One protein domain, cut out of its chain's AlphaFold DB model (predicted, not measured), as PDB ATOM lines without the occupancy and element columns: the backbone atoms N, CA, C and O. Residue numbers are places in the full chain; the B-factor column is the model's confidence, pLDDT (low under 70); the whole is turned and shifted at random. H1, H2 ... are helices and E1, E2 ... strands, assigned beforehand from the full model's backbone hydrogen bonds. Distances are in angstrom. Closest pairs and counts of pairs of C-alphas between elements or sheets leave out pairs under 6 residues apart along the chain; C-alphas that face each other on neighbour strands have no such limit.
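This is residues 61 to 173 of the 181 residues of an uncharacterized protein of Pseudomonas luteola (UniProt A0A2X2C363). Two twisted sheets of four strands lie face to face as a sandwich, E3, E4, E5, E6 over E2, E1, E8, E7, with their strands crossed at 46 degrees. At one end the hairpin ends of E3 with E4 and of E1 with E2 splay apart, and the small helix H1 and the long loop of residues 127 to 140 lie between them. The printed part has 113 residues, with one named helix and eight named strands in the order E1 E2 E3 E4 E5 H1 E6 E7 E8; both sheets are antiparallel throughout and the class is mostly strand. The whole is compact, with a radius of gyration of the C-alphas of 14.7 A, and flat in outline, spanning 42 by 36 by 19 A.

Begin with the sheet that holds the longest strand, E4, residues 103 to 116, 36.2 A long; find its C-alpha 103 at (277.018, 273.239, 389.914). Beside it run E3, residues 89 to 100, 27.7 A, and E5, residues 119 to 126, 21.9 A; then comes E6, residues 148 to 154. In the other sheet look for E2, residues 74 to 86, 32.3 A; E1, residues 61 to 68, from C-alpha 61 at (250.594, 259.561, 397.986); E8, residues 166 to 173, ending at C-alpha 173 at (245.336, 251.741, 401.178); and E7, residues 159 to 163. The helix H1 is residues 141 to 146, 8.4 A.

E3, E4 and E5 form a meander, each strand the antiparallel neighbour of the one before; look at N 91 and O 111, 2.8 A, and at N 112 and O 123, 2.8 A. E6 is an edge strand beside E5, with N 122 and O 152 at 2.8 A. E3 bends by 78 degrees at residue 97. H1 is on this sheet at a height of 7.3 A, over none of its strands; its closest C-alpha to E3 is Arg 146, 5.7 A from that of Val 98. Both O i to N i+4 pairs of H1 are within hydrogen-bond range. Across the sandwich, the closest C-alphas of E2 and E3 are those of Val 85 and Gly 91, 5.3 A apart, and those of E6 and E7 are Val 150 and Thr 163, 7.2 A. In the second sheet, check N 63 and O 81, 2.9 A, for E1 and E2, a hairpin; N 64 and O 167, 2.9 A, for E1 and E8; and N 168 and O 161, 2.8 A, for E7 and E8, also a hairpin. H1 is not on this sheet.

The farthest C-alphas, of Ser 71 and Gly 117, are 45.6 A apart. The printed part has no cut. The link from E5 to H1 is long; the others are tight. Mean pLDDT of the printed part is 87.5; residues 137 to 141 and residue 156 are under 70.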
ATOM      1  N   VAL A  61     250.179 258.160 397.935       94.69
ATOM      2  CA  VAL A  61     250.594 259.561 397.986       94.69
ATOM      3  C   VAL A  61     250.497 260.145 396.592       94.69
ATOM      4  O   VAL A  61     251.139 259.658 395.659       94.69
ATOM      5  N   LYS A  62     249.732 261.225 396.460       96.19
ATOM      6  CA  LYS A  62     249.639 262.022 395.238       96.19
ATOM      7  C   LYS A  62     250.065 263.446 395.535       96.19
ATOM      8  O   LYS A  62     249.546 264.068 396.456       96.19
ATOM      9  N   VAL A  63     250.992 263.957 394.741       94.62
ATOM     10  CA  VAL A  63     251.422 265.353 394.792       94.62
ATOM     11  C   VAL A  63     250.993 265.991 393.491       94.62
ATOM     12  O   VAL A  63     251.484 265.607 392.433       94.62
ATOM     13  N   SER A  64     250.079 266.947 393.568       93.56
ATOM     14  CA  SER A  64     249.630 267.750 392.435       93.56
ATOM     15  C   SER A  64     250.205 269.148 392.545       93.56
ATOM     16  O   SER A  64     250.367 269.686 393.638       93.56
ATOM     17  N   MET A  65     250.519 269.743 391.405       90.81
ATOM     18  CA  MET A  65     250.927 271.140 391.342       90.81
ATOM     19  C   MET A  65     249.686 272.036 391.296       90.81
ATOM     20  O   MET A  65     248.689 271.680 390.668       90.81
ATOM     21  N   LYS A  66     249.758 273.200 391.934       88.44
ATOM     22  CA  LYS A  66     248.721 274.228 391.955       88.44
ATOM     23  C   LYS A  66     249.329 275.570 391.550       88.44
ATOM     24  O   LYS A  66     250.338 275.974 392.118       88.44
ATOM     25  N   TYR A  67     248.719 276.252 390.586       86.69
ATOM     26  CA  TYR A  67     249.187 277.548 390.084       86.69
ATOM     27  C   TYR A  67     248.041 278.357 389.473       86.69
ATOM     28  O   TYR A  67     246.994 277.812 389.118       86.69
ATOM     29  N   LEU A  68     248.240 279.669 389.352       87.44
ATOM     30  CA  LEU A  68     247.362 280.535 388.571       87.44
ATOM     31  C   LEU A  68     247.792 280.504 387.105       87.44
ATOM     32  O   LEU A  68     248.960 280.729 386.789       87.44
ATOM     33  N   THR A  69     246.853 280.233 386.205       88.94
ATOM     34  CA  THR A  69     247.098 280.309 384.764       88.94
ATOM     35  C   THR A  69     247.178 281.763 384.307       88.94
ATOM     36  O   THR A  69     246.609 282.655 384.938       88.94
ATOM     37  N   ALA A  70     247.795 282.011 383.152       87.12
ATOM     38  CA  ALA A  70     247.848 283.327 382.512       87.12
ATOM     39  C   ALA A  70     246.452 283.935 382.256       87.12
ATOM     40  O   ALA A  70     246.300 285.148 382.167       87.12
ATOM     41  N   SER A  71     245.419 283.092 382.171       88.62
ATOM     42  CA  SER A  71     244.007 283.471 382.056       88.62
ATOM     43  C   SER A  71     243.310 283.748 383.399       88.62
ATOM     44  O   SER A  71     242.116 284.036 383.412       88.62
ATOM     45  N   GLY A  72     244.036 283.684 384.519       85.94
ATOM     46  CA  GLY A  72     243.555 284.022 385.860       85.94
ATOM     47  C   GLY A  72     242.837 282.892 386.601       85.94
ATOM     48  O   GLY A  72     242.270 283.138 387.665       85.94
ATOM     49  N   TYR A  73     242.848 281.660 386.082       88.44
ATOM     50  CA  TYR A  73     242.200 280.521 386.735       88.44
ATOM     51  C   TYR A  73     243.178 279.781 387.640       88.44
ATOM     52  O   TYR A  73     244.312 279.506 387.255       88.44
ATOM     53  N   LEU A  74     242.724 279.398 388.832       86.12
ATOM     54  CA  LEU A  74     243.477 278.479 389.678       86.12
ATOM     55  C   LEU A  74     243.368 277.067 389.099       86.12
ATOM     56  O   LEU A  74     242.278 276.498 389.034       86.12
ATOM     57  N   LYS A  75     244.501 276.501 388.693       87.81
ATOM     58  CA  LYS A  75     244.598 275.151 388.144       87.81
ATOM     59  C   LYS A  75     245.324 274.247 389.128       87.81
ATOM     60  O   LYS A  75     246.393 274.595 389.625       87.81
ATOM     61  N   VAL A  76     244.737 273.079 389.382       83.81
ATOM     62  CA  VAL A  76     245.406 271.944 390.024       83.81
ATOM     63  C   VAL A  76     245.691 270.933 388.925       83.81
ATOM     64  O   VAL A  76     244.769 270.428 388.289       83.81
ATOM     65  N   ASP A  77     246.968 270.708 388.650       80.94
ATOM     66  CA  ASP A  77     247.408 269.878 387.536       80.94
ATOM     67  C   ASP A  77     247.379 268.381 387.870       80.94
ATOM     68  O   ASP A  77     247.153 267.963 389.016       80.94
ATOM     69  N   GLN A  78     247.660 267.561 386.855       83.81
ATOM     70  CA  GLN A  78     247.895 266.136 387.054       83.81
ATOM     71  C   GLN A  78     249.009 265.895 388.092       83.81
ATOM     72  O   GLN A  78     249.923 266.717 388.230       83.81
ATOM     73  N   PRO A  79     248.953 264.773 388.837       90.44
ATOM     74  CA  PRO A  79     249.957 264.480 389.848       90.44
ATOM     75  C   PRO A  79     251.374 264.462 389.259       90.44
ATOM     76  O   PRO A  79     251.675 263.682 388.359       90.44
ATOM     77  N   VAL A  80     252.258 265.292 389.811       91.44
ATOM     78  CA  VAL A  80     253.695 265.324 389.491       91.44
ATOM     79  C   VAL A  80     254.463 264.200 390.190       91.44
ATOM     80  O   VAL A  80     255.610 263.919 389.844       91.44
ATOM     81  N   LEU A  81     253.825 263.576 391.185       94.62
ATOM     82  CA  LEU A  81     254.238 262.353 391.859       94.62
ATOM     83  C   LEU A  81     252.983 261.559 392.234       94.62
ATOM     84  O   LEU A  81     252.049 262.112 392.816       94.62
ATOM     85  N   SER A  82     252.981 260.261 391.946       96.00
ATOM     86  CA  SER A  82     251.969 259.316 392.422       96.00
ATOM     87  C   SER A  82     252.671 258.022 392.805       96.00
ATOM     88  O   SER A  82     253.176 257.322 391.931       96.00
ATOM     89  N   VAL A  83     252.747 257.731 394.101       95.12
ATOM     90  CA  VAL A  83     253.498 256.589 394.642       95.12
ATOM     91  C   VAL A  83     252.710 255.885 395.733       95.12
ATOM     92  O   VAL A  83     251.902 256.500 396.427       95.12
ATOM     93  N   GLU A  84     252.981 254.598 395.904       94.75
ATOM     94  CA  GLU A  84     252.574 253.851 397.088       94.75
ATOM     95  C   GLU A  84     253.756 253.759 398.050       94.75
ATOM     96  O   GLU A  84     254.893 253.518 397.638       94.75
ATOM     97  N   VAL A  85     253.499 253.991 399.332       93.12
ATOM     98  CA  VAL A  85     254.521 254.043 400.379       93.12
ATOM     99  C   VAL A  85     254.112 253.081 401.480       93.12
ATOM    100  O   VAL A  85     253.025 253.222 402.025       93.12
ATOM    101  N   GLN A  86     254.957 252.100 401.792       91.19
ATOM    102  CA  GLN A  86     254.754 251.218 402.949       91.19
ATOM    103  C   GLN A  86     255.065 251.959 404.257       91.19
ATOM    104  O   GLN A  86     255.772 252.967 404.242       91.19
ATOM    105  N   GLU A  87     254.581 251.458 405.392       86.56
ATOM    106  CA  GLU A  87     254.841 252.069 406.706       86.56
ATOM    107  C   GLU A  87     256.322 252.107 407.045       86.56
ATOM    108  O   GLU A  87     257.037 251.118 406.904       86.56
ATOM    109  N   GLY A  88     256.794 253.295 407.439       87.94
ATOM    110  CA  GLY A  88     258.213 253.563 407.664       87.94
ATOM    111  C   GLY A  88     259.037 253.630 406.372       87.94
ATOM    112  O   GLY A  88     260.264 253.720 406.431       87.94
ATOM    113  N   GLY A  89     258.386 253.574 405.209       91.88
ATOM    114  CA  GLY A  89     259.012 253.531 403.897       91.88
ATOM    115  C   GLY A  89     259.041 254.876 403.179       91.88
ATOM    116  O   GLY A  89     258.553 255.903 403.657       91.88
ATOM    117  N   CYS A  90     259.613 254.852 401.972       95.81
ATOM    118  CA  CYS A  90     259.634 255.993 401.066       95.81
ATOM    119  C   CYS A  90     259.290 255.580 399.635       95.81
ATOM    120  O   CYS A  90     259.819 254.593 399.129       95.81
ATOM    121  N   GLY A  91     258.481 256.395 398.965       95.88
ATOM    122  CA  GLY A  91     258.285 256.357 397.520       95.88
ATOM    123  C   GLY A  91     259.215 257.348 396.824       95.88
ATOM    124  O   GLY A  91     259.512 258.419 397.360       95.88
ATOM    125  N   MET A  92     259.681 256.996 395.627       96.31
ATOM    126  CA  MET A  92     260.540 257.843 394.795       96.31
ATOM    127  C   MET A  92     259.853 258.159 393.468       96.31
ATOM    128  O   MET A  92     259.104 257.336 392.946       96.31
ATOM    129  N   GLY A  93     260.120 259.346 392.933       94.69
ATOM    130  CA  GLY A  93     259.605 259.809 391.647       94.69
ATOM    131  C   GLY A  93     260.703 260.070 390.627       94.69
ATOM    132  O   GLY A  93     261.745 259.411 390.616       94.69
ATOM    133  N   LYS A  94     260.472 261.063 389.762       93.69
ATOM    134  CA  LYS A  94     261.446 261.452 388.735       93.69
ATOM    135  C   LYS A  94     262.697 262.087 389.351       93.69
ATOM    136  O   LYS A  94     262.663 262.642 390.451       93.69
ATOM    137  N   SER A  95     263.799 262.036 388.603       94.19
ATOM    138  CA  SER A  95     265.015 262.806 388.881       94.19
ATOM    139  C   SER A  95     265.145 263.980 387.916       94.19
ATOM    140  O   SER A  95     264.760 263.856 386.756       94.19
ATOM    141  N   LYS A  96     265.752 265.081 388.362       90.25
ATOM    142  CA  LYS A  96     266.186 266.178 387.490       90.25
ATOM    143  C   LYS A  96     267.504 266.781 387.958       90.25
ATOM    144  O   LYS A  96     267.898 266.593 389.107       90.25
ATOM    145  N   LEU A  97     268.174 267.493 387.061       90.38
ATOM    146  CA  LEU A  97     269.298 268.349 387.421       90.38
ATOM    147  C   LEU A  97     268.749 269.662 387.978       90.38
ATOM    148  O   LEU A  97     267.847 270.261 387.396       90.38
ATOM    149  N   VAL A  98     269.264 270.065 389.132       86.12
ATOM    150  CA  VAL A  98     268.917 271.314 389.804       86.12
ATOM    151  C   VAL A  98     270.179 272.166 389.900       86.12
ATOM    152  O   VAL A  98     271.190 271.680 390.420       86.12
ATOM    153  N   PRO A  99     270.150 273.429 389.447       83.69
ATOM    154  CA  PRO A  99     271.277 274.332 389.617       83.69
ATOM    155  C   PRO A  99     271.428 274.722 391.097       83.69
ATOM    156  O   PRO A  99     270.521 275.273 391.721       83.69
ATOM    157  N   MET A 100     272.604 274.458 391.665       81.38
ATOM    158  CA  MET A 100     273.000 274.807 393.028       81.38
ATOM    159  C   MET A 100     274.345 275.532 392.997       81.38
ATOM    160  O   MET A 100     275.347 274.917 392.671       81.38
ATOM    161  N   GLN A 101     274.385 276.823 393.344       82.69
ATOM    162  CA  GLN A 101     275.622 277.611 393.541       82.69
ATOM    163  C   GLN A 101     276.790 277.263 392.586       82.69
ATOM    164  O   GLN A 101     277.901 276.976 393.023       82.69
ATOM    165  N   GLY A 102     276.537 277.279 391.272       83.19
ATOM    166  CA  GLY A 102     277.570 277.050 390.250       83.19
ATOM    167  C   GLY A 102     277.799 275.591 389.834       83.19
ATOM    168  O   GLY A 102     278.674 275.342 389.014       83.19
ATOM    169  N   GLN A 103     277.011 274.642 390.341       89.12
ATOM    170  CA  GLN A 103     277.018 273.239 389.914       89.12
ATOM    171  C   GLN A 103     275.597 272.725 389.662       89.12
ATOM    172  O   GLN A 103     274.636 273.202 390.261       89.12
ATOM    173  N   GLU A 104     275.457 271.727 388.795       90.19
ATOM    174  CA  GLU A 104     274.201 270.995 388.625       90.19
ATOM    175  C   GLU A 104     274.215 269.735 389.487       90.19
ATOM    176  O   GLU A 104     275.129 268.915 389.407       90.19
ATOM    177  N   VAL A 105     273.185 269.568 390.314       90.00
ATOM    178  CA  VAL A 105     273.036 268.404 391.192       90.00
ATOM    179  C   VAL A 105     271.831 267.594 390.747       90.00
ATOM    180  O   VAL A 105     270.736 268.129 390.577       90.00
ATOM    181  N   LYS A 106     272.009 266.280 390.577       92.00
ATOM    182  CA  LYS A 106     270.891 265.373 390.309       92.00
ATOM    183  C   LYS A 106     270.086 265.154 391.588       92.00
ATOM    184  O   LYS A 106     270.570 264.532 392.529       92.00
ATOM    185  N   VAL A 107     268.843 265.618 391.590       90.81
ATOM    186  CA  VAL A 107     267.889 265.470 392.693       90.81
ATOM    187  C   VAL A 107     266.761 264.540 392.258       90.81
ATOM    188  O   VAL A 107     266.273 264.637 391.135       90.81
ATOM    189  N   THR A 108     266.328 263.646 393.147       94.88
ATOM    190  CA  THR A 108     265.205 262.722 392.920       94.88
ATOM    191  C   THR A 108     264.066 263.070 393.863       94.88
ATOM    192  O   THR A 108     264.299 263.232 395.060       94.88
ATOM    193  N   GLN A 109     262.842 263.172 393.340       95.12
ATOM    194  CA  GLN A 109     261.658 263.336 394.181       95.12
ATOM    195  C   GLN A 109     261.536 262.144 395.130       95.12
ATOM    196  O   GLN A 109     261.669 260.991 394.709       95.12
ATOM    197  N   LYS A 110     261.247 262.408 396.399       96.12
ATOM    198  CA  LYS A 110     261.091 261.361 397.404       96.12
ATOM    199  C   LYS A 110     260.117 261.820 398.473       96.12
ATOM    200  O   LYS A 110     260.260 262.933 398.968       96.12
ATOM    201  N   ILE A 111     259.176 260.961 398.846       97.00
ATOM    202  CA  ILE A 111     258.289 261.152 399.998       97.00
ATOM    203  C   ILE A 111     258.402 259.922 400.889       97.00
ATOM    204  O   ILE A 111     258.303 258.799 400.404       97.00
ATOM    205  N   CYS A 112     258.595 260.139 402.181       94.94
ATOM    206  CA  CYS A 112     258.591 259.116 403.212       94.94
ATOM    207  C   CYS A 112     257.411 259.336 404.152       94.94
ATOM    208  O   CYS A 112     257.092 260.482 404.484       94.94
ATOM    209  N   ILE A 113     256.793 258.237 404.578       93.38
ATOM    210  CA  ILE A 113     255.677 258.243 405.522       93.38
ATOM    211  C   ILE A 113     255.969 257.242 406.632       93.38
ATOM    212  O   ILE A 113     256.376 256.109 406.385       93.38
ATOM    213  N   GLY A 114     255.751 257.668 407.869       90.00
ATOM    214  CA  GLY A 114     255.842 256.806 409.036       90.00
ATOM    215  C   GLY A 114     255.038 257.363 410.198       90.00
ATOM    216  O   GLY A 114     254.461 258.446 410.107       90.00
ATOM    217  N   MET A 115     255.024 256.624 411.301       88.38
ATOM    218  CA  MET A 115     254.321 257.006 412.521       88.38
ATOM    219  C   MET A 115     255.320 257.445 413.598       88.38
ATOM    220  O   MET A 115     256.331 256.784 413.830       88.38
ATOM    221  N   ILE A 116     255.034 258.559 414.274       88.19
ATOM    222  CA  ILE A 116     255.706 258.995 415.504       88.19
ATOM    223  C   ILE A 116     254.654 258.968 416.612       88.19
ATOM    224  O   ILE A 116     253.781 259.833 416.689       88.19
ATOM    225  N   GLY A 117     254.698 257.935 417.454       87.56
ATOM    226  CA  GLY A 117     253.606 257.660 418.386       87.56
ATOM    227  C   GLY A 117     252.308 257.380 417.622       87.56
ATOM    228  O   GLY A 117     252.237 256.427 416.856       87.56
ATOM    229  N   HIS A 118     251.288 258.219 417.821       85.56
ATOM    230  CA  HIS A 118     250.002 258.123 417.119       85.56
ATOM    231  C   HIS A 118     249.887 259.069 415.914       85.56
ATOM    232  O   HIS A 118     248.870 259.044 415.223       85.56
ATOM    233  N   GLN A 119     250.909 259.888 415.658       87.62
ATOM    234  CA  GLN A 119     250.880 260.911 414.619       87.62
ATOM    235  C   GLN A 119     251.581 260.404 413.360       87.62
ATOM    236  O   GLN A 119     252.664 259.824 413.429       87.62
ATOM    237  N   MET A 120     250.995 260.663 412.199       88.75
ATOM    238  CA  MET A 120     251.635 260.433 410.912       88.75
ATOM    239  C   MET A 120     252.646 261.547 410.632       88.75
ATOM    240  O   MET A 120     252.312 262.732 410.664       88.75
ATOM    241  N   LYS A 121     253.880 261.161 410.312       92.88
ATOM    242  CA  LYS A 121     254.949 262.039 409.837       92.88
ATOM    243  C   LYS A 121     255.144 261.830 408.339       92.88
ATOM    244  O   LYS A 121     255.369 260.709 407.886       92.88
ATOM    245  N   ILE A 122     255.116 262.924 407.587       94.06
ATOM    246  CA  ILE A 122     255.406 262.961 406.155       94.06
ATOM    247  C   ILE A 122     256.627 263.851 405.957       94.06
ATOM    248  O   ILE A 122     256.636 264.999 406.398       94.06
ATOM    249  N   VAL A 123     257.654 263.331 405.290       95.56
ATOM    250  CA  VAL A 123     258.855 264.102 404.938       95.56
ATOM    251  C   VAL A 123     259.267 263.849 403.503       95.56
ATOM    252  O   VAL A 123     259.104 262.742 402.993       95.56
ATOM    253  N   GLY A 124     259.851 264.843 402.846       94.69
ATOM    254  CA  GLY A 124     260.403 264.624 401.521       94.69
ATOM    255  C   GLY A 124     260.774 265.874 400.748       94.69
ATOM    256  O   GLY A 124     260.862 266.972 401.290       94.69
ATOM    257  N   TRP A 125     261.007 265.673 399.456       93.38
ATOM    258  CA  TRP A 125     261.334 266.719 398.499       93.38
ATOM    259  C   TRP A 125     260.598 266.458 397.195       93.38
ATOM    260  O   TRP A 125     260.650 265.350 396.651       93.38
ATOM    261  N   VAL A 126     259.922 267.481 396.684       92.69
ATOM    262  CA  VAL A 126     259.143 267.410 395.448       92.69
ATOM    263  C   VAL A 126     259.520 268.560 394.536       92.69
ATOM    264  O   VAL A 126     259.884 269.633 394.992       92.69
ATOM    265  N   PHE A 127     259.455 268.337 393.235       91.56
ATOM    266  CA  PHE A 127     259.666 269.377 392.235       91.56
ATOM    267  C   PHE A 127     258.758 269.124 391.042       91.56
ATOM    268  O   PHE A 127     258.230 268.027 390.875       91.56
ATOM    269  N   THR A 128     258.616 270.109 390.173       87.94
ATOM    270  CA  THR A 128     257.921 269.954 388.893       87.94
ATOM    271  C   THR A 128     258.692 270.693 387.808       87.94
ATOM    272  O   THR A 128     259.733 271.295 388.079       87.94
ATOM    273  N   ASP A 129     258.216 270.575 386.579       85.56
ATOM    274  CA  ASP A 129     258.641 271.435 385.485       85.56
ATOM    275  C   ASP A 129     257.713 272.657 385.473       85.56
ATOM    276  O   ASP A 129     256.534 272.538 385.822       85.56
ATOM    277  N   THR A 130     258.245 273.831 385.133       85.19
ATOM    278  CA  THR A 130     257.463 275.074 385.114       85.19
ATOM    279  C   THR A 130     256.357 274.972 384.060       85.19
ATOM    280  O   THR A 130     256.662 274.657 382.905       85.19
ATOM    281  N   PRO A 131     255.084 275.238 384.406       85.38
ATOM    282  CA  PRO A 131     253.996 275.180 383.435       85.38
ATOM    283  C   PRO A 131     254.166 276.250 382.363       85.38
ATOM    284  O   PRO A 131     254.551 277.379 382.659       85.38
ATOM    285  N   SER A 132     253.830 275.924 381.117       86.31
ATOM    286  CA  SER A 132     253.912 276.882 380.008       86.31
ATOM    287  C   SER A 132     252.876 278.005 380.097       86.31
ATOM    288  O   SER A 132     253.061 279.058 379.499       86.31
ATOM    289  N   ASP A 133     251.766 277.768 380.797       87.94
ATOM    290  CA  ASP A 133     250.617 278.668 380.928       87.94
ATOM    291  C   ASP A 133     250.539 279.353 382.299       87.94
ATOM    292  O   ASP A 133     249.488 279.891 382.640       87.94
ATOM    293  N   ILE A 134     251.615 279.348 383.093       85.25
ATOM    294  CA  ILE A 134     251.637 279.990 384.413       85.25
ATOM    295  C   ILE A 134     251.624 281.523 384.316       85.25
ATOM    296  O   ILE A 134     252.306 282.124 383.483       85.25
ATOM    297  N   LEU A 135     250.856 282.171 385.192       81.69
ATOM    298  CA  LEU A 135     250.874 283.620 385.363       81.69
ATOM    299  C   LEU A 135     252.119 284.046 386.146       81.69
ATOM    300  O   LEU A 135     252.371 283.508 387.217       81.69
ATOM    301  N   ASN A 136     252.846 285.049 385.645       70.31
ATOM    302  CA  ASN A 136     253.971 285.698 386.333       70.31
ATOM    303  C   ASN A 136     254.954 284.707 386.994       70.31
ATOM    304  O   ASN A 136     255.096 284.693 388.215       70.31
ATOM    305  N   PRO A 137     255.680 283.899 386.200       63.09
ATOM    306  CA  PRO A 137     256.599 282.886 386.722       63.09
ATOM    307  C   PRO A 137     257.666 283.444 387.683       63.09
ATOM    308  O   PRO A 137     258.210 282.689 388.485       63.09
ATOM    309  N   SER A 138     257.967 284.749 387.643       58.78
ATOM    310  CA  SER A 138     258.968 285.397 388.503       58.78
ATOM    311  C   SER A 138     258.761 285.160 389.996       58.78
ATOM    312  O   SER A 138     259.750 285.060 390.716       58.78
ATOM    313  N   ASP A 139     257.514 285.036 390.452       57.12
ATOM    314  CA  ASP A 139     257.216 285.035 391.885       57.12
ATOM    315  C   ASP A 139     257.352 283.627 392.506       57.12
ATOM    316  O   ASP A 139     257.725 283.512 393.671       57.12
ATOM    317  N   ASP A 140     257.197 282.561 391.703       62.50
ATOM    318  CA  ASP A 140     257.216 281.153 392.153       62.50
ATOM    319  C   ASP A 140     258.271 280.267 391.445       62.50
ATOM    320  O   ASP A 140     258.447 279.092 391.782       62.50
ATOM    321  N   THR A 141     259.031 280.811 390.486       66.88
ATOM    322  CA  THR A 141     260.066 280.097 389.693       66.88
ATOM    323  C   THR A 141     261.011 279.246 390.527       66.88
ATOM    324  O   THR A 141     261.340 278.126 390.132       66.88
ATOM    325  N   SER A 142     261.425 279.733 391.697       74.19
ATOM    326  CA  SER A 142     262.372 279.001 392.539       74.19
ATOM    327  C   SER A 142     261.812 277.679 393.080       74.19
ATOM    328  O   SER A 142     262.574 276.715 393.193       74.19
ATOM    329  N   GLU A 143     260.503 277.598 393.352       79.56
ATOM    330  CA  GLU A 143     259.858 276.367 393.825       79.56
ATOM    331  C   GLU A 143     259.777 275.327 392.710       79.56
ATOM    332  O   GLU A 143     260.021 274.142 392.944       79.56
ATOM    333  N   TYR A 144     259.513 275.766 391.480       79.75
ATOM    334  CA  TYR A 144     259.492 274.881 390.321       79.75
ATOM    335  C   TYR A 144     260.900 274.395 389.975       79.75
ATOM    336  O   TYR A 144     261.131 273.195 389.834       79.75
ATOM    337  N   GLU A 145     261.872 275.302 389.892       79.12
ATOM    338  CA  GLU A 145     263.241 274.993 389.479       79.12
ATOM    339  C   GLU A 145     263.982 274.129 390.494       79.12
ATOM    340  O   GLU A 145     264.581 273.119 390.117       79.12
ATOM    341  N   ARG A 146     263.921 274.483 391.782       81.62
ATOM    342  CA  ARG A 146     264.709 273.805 392.821       81.62
ATOM    343  C   ARG A 146     263.924 272.696 393.503       81.62
ATOM    344  O   ARG A 146     264.514 271.699 393.915       81.62
ATOM    345  N   GLY A 147     262.603 272.815 393.532       88.00
ATOM    346  CA  GLY A 147     261.728 271.970 394.327       88.00
ATOM    347  C   GLY A 147     261.477 272.542 395.714       88.00
ATOM    348  O   GLY A 147     262.023 273.574 396.107       88.00
ATOM    349  N   ARG A 148     260.638 271.834 396.463       89.12
ATOM    350  CA  ARG A 148     260.158 272.216 397.781       89.12
ATOM    351  C   ARG A 148     260.268 271.049 398.755       89.12
ATOM    352  O   ARG A 148     259.930 269.906 398.431       89.12
ATOM    353  N   ALA A 149     260.731 271.362 399.965       91.44
ATOM    354  CA  ALA A 149     260.725 270.433 401.082       91.44
ATOM    355  C   ALA A 149     259.299 270.216 401.599       91.44
ATOM    356  O   ALA A 149     258.479 271.135 401.654       91.44
ATOM    357  N   VAL A 150     259.041 268.988 402.021       93.00
ATOM    358  CA  VAL A 150     257.823 268.572 402.700       93.00
ATOM    359  C   VAL A 150     258.219 268.125 404.094       93.00
ATOM    360  O   VAL A 150     259.082 267.263 404.243       93.00
ATOM    361  N   ASP A 151     257.581 268.705 405.100       94.00
ATOM    362  CA  ASP A 151     257.639 268.249 406.481       94.00
ATOM    363  C   ASP A 151     256.267 268.522 407.113       94.00
ATOM    364  O   ASP A 151     255.845 269.673 407.222       94.00
ATOM    365  N   LEU A 152     255.551 267.455 407.475       92.81
ATOM    366  CA  LEU A 152     254.258 267.531 408.145       92.81
ATOM    367  C   LEU A 152     254.146 266.453 409.224       92.81
ATOM    368  O   LEU A 152     254.521 265.304 409.000       92.81
ATOM    369  N   LEU A 153     253.569 266.817 410.368       91.62
ATOM    370  CA  LEU A 153     253.163 265.909 411.439       91.62
ATOM    371  C   LEU A 153     251.667 266.116 411.712       91.62
ATOM    372  O   LEU A 153     251.226 267.259 411.819       91.62
ATOM    373  N   THR A 154     250.880 265.041 411.766       88.31
ATOM    374  CA  THR A 154     249.410 265.133 411.816       88.31
ATOM    375  C   THR A 154     248.758 263.901 412.437       88.31
ATOM    376  O   THR A 154     249.251 262.788 412.286       88.31
ATOM    377  N   ASP A 155     247.619 264.093 413.098       81.44
ATOM    378  CA  ASP A 155     246.833 263.019 413.726       81.44
ATOM    379  C   ASP A 155     245.862 262.326 412.748       81.44
ATOM    380  O   ASP A 155     245.250 261.307 413.072       81.44
ATOM    381  N   GLY A 156     245.692 262.872 411.539       69.62
ATOM    382  CA  GLY A 156     244.791 262.330 410.518       69.62
ATOM    383  C   GLY A 156     245.425 261.202 409.700       69.62
ATOM    384  O   GLY A 156     246.591 261.281 409.337       69.62
ATOM    385  N   ARG A 157     244.651 260.165 409.350       71.44
ATOM    386  CA  ARG A 157     245.098 259.080 408.441       71.44
ATOM    387  C   ARG A 157     244.856 259.381 406.958       71.44
ATOM    388  O   ARG A 157     245.582 258.880 406.108       71.44
ATOM    389  N   TYR A 158     243.831 260.182 406.668       81.50
ATOM    390  CA  TYR A 158     243.628 260.859 405.387       81.50
ATOM    391  C   TYR A 158     244.044 262.311 405.569       81.50
ATOM    392  O   TYR A 158     243.583 262.961 406.511       81.50
ATOM    393  N   VAL A 159     244.898 262.819 404.685       85.88
ATOM    394  CA  VAL A 159     245.371 264.201 404.770       85.88
ATOM    395  C   VAL A 159     245.504 264.774 403.370       85.88
ATOM    396  O   VAL A 159     246.126 264.167 402.502       85.88
ATOM    397  N   SER A 160     244.942 265.963 403.166       90.06
ATOM    398  CA  SER A 160     245.213 266.805 402.004       90.06
ATOM    399  C   SER A 160     245.708 268.154 402.506       90.06
ATOM    400  O   SER A 160     245.057 268.765 403.356       90.06
ATOM    401  N   PHE A 161     246.884 268.584 402.058       87.62
ATOM    402  CA  PHE A 161     247.495 269.827 402.517       87.62
ATOM    403  C   PHE A 161     248.289 270.515 401.414       87.62
ATOM    404  O   PHE A 161     248.848 269.865 400.531       87.62
ATOM    405  N   ASP A 162     248.366 271.838 401.510       88.12
ATOM    406  CA  ASP A 162     249.127 272.665 400.584       88.12
ATOM    407  C   ASP A 162     250.508 273.005 401.153       88.12
ATOM    408  O   ASP A 162     250.659 273.373 402.317       88.12
ATOM    409  N   THR A 163     251.527 272.921 400.304       82.88
ATOM    410  CA  THR A 163     252.887 273.385 400.569       82.88
ATOM    411  C   THR A 163     253.367 274.184 399.359       82.88
ATOM    412  O   THR A 163     253.931 273.645 398.410       82.88
ATOM    413  N   GLY A 164     253.090 275.492 399.377       83.38
ATOM    414  CA  GLY A 164     253.423 276.394 398.270       83.38
ATOM    415  C   GLY A 164     252.632 276.058 397.017       83.38
ATOM    416  O   GLY A 164     251.408 275.914 397.075       83.38
ATOM    417  N   ALA A 165     253.346 275.863 395.911       86.62
ATOM    418  CA  ALA A 165     252.769 275.469 394.631       86.62
ATOM    419  C   ALA A 165     252.332 273.989 394.549       86.62
ATOM    420  O   ALA A 165     252.065 273.487 393.455       86.62
ATOM    421  N   TYR A 166     252.262 273.262 395.668       90.12
ATOM    422  CA  TYR A 166     251.913 271.840 395.692       90.12
ATOM    423  C   TYR A 166     250.763 271.541 396.646       90.12
ATOM    424  O   TYR A 166     250.743 272.028 397.772       90.12
ATOM    425  N   THR A 167     249.871 270.652 396.221       92.44
ATOM    426  CA  THR A 167     248.874 269.989 397.062       92.44
ATOM    427  C   THR A 167     249.267 268.523 397.206       92.44
ATOM    428  O   THR A 167     249.411 267.805 396.215       92.44
ATOM    429  N   ILE A 168     249.440 268.061 398.441       92.25
ATOM    430  CA  ILE A 168     249.801 266.682 398.768       92.25
ATOM    431  C   ILE A 168     248.582 266.001 399.368       92.25
ATOM    432  O   ILE A 168     248.048 266.454 400.375       92.25
ATOM    433  N   THR A 169     248.159 264.901 398.753       94.44
ATOM    434  CA  THR A 169     247.066 264.054 399.232       94.44
ATOM    435  C   THR A 169     247.607 262.682 399.597       94.44
ATOM    436  O   THR A 169     248.256 262.024 398.783       94.44
ATOM    437  N   VAL A 170     247.319 262.251 400.819       92.12
ATOM    438  CA  VAL A 170     247.714 260.959 401.375       92.12
ATOM    439  C   VAL A 170     246.461 260.191 401.757       92.12
ATOM    440  O   VAL A 170     245.659 260.658 402.567       92.12
ATOM    441  N   ASN A 171     246.319 259.001 401.175       90.88
ATOM    442  CA  ASN A 171     245.194 258.104 401.398       90.88
ATOM    443  C   ASN A 171     245.698 256.764 401.935       90.88
ATOM    444  O   ASN A 171     246.617 256.198 401.338       90.88
ATOM    445  N   PRO A 172     245.095 256.211 402.994       86.94
ATOM    446  CA  PRO A 172     245.394 254.850 403.404       86.94
ATOM    447  C   PRO A 172     244.918 253.864 402.328       86.94
ATOM    448  O   PRO A 172     243.806 253.991 401.812       86.94
ATOM    449  N   LEU A 173     245.748 252.878 401.995       83.44
ATOM    450  CA  LEU A 173     245.336 251.741 401.178       83.44
ATOM    451  C   LEU A 173     244.775 250.672 402.116       83.44
ATOM    452  O   LEU A 173     245.484 250.141 402.971       83.44
TER     453      LEU A 173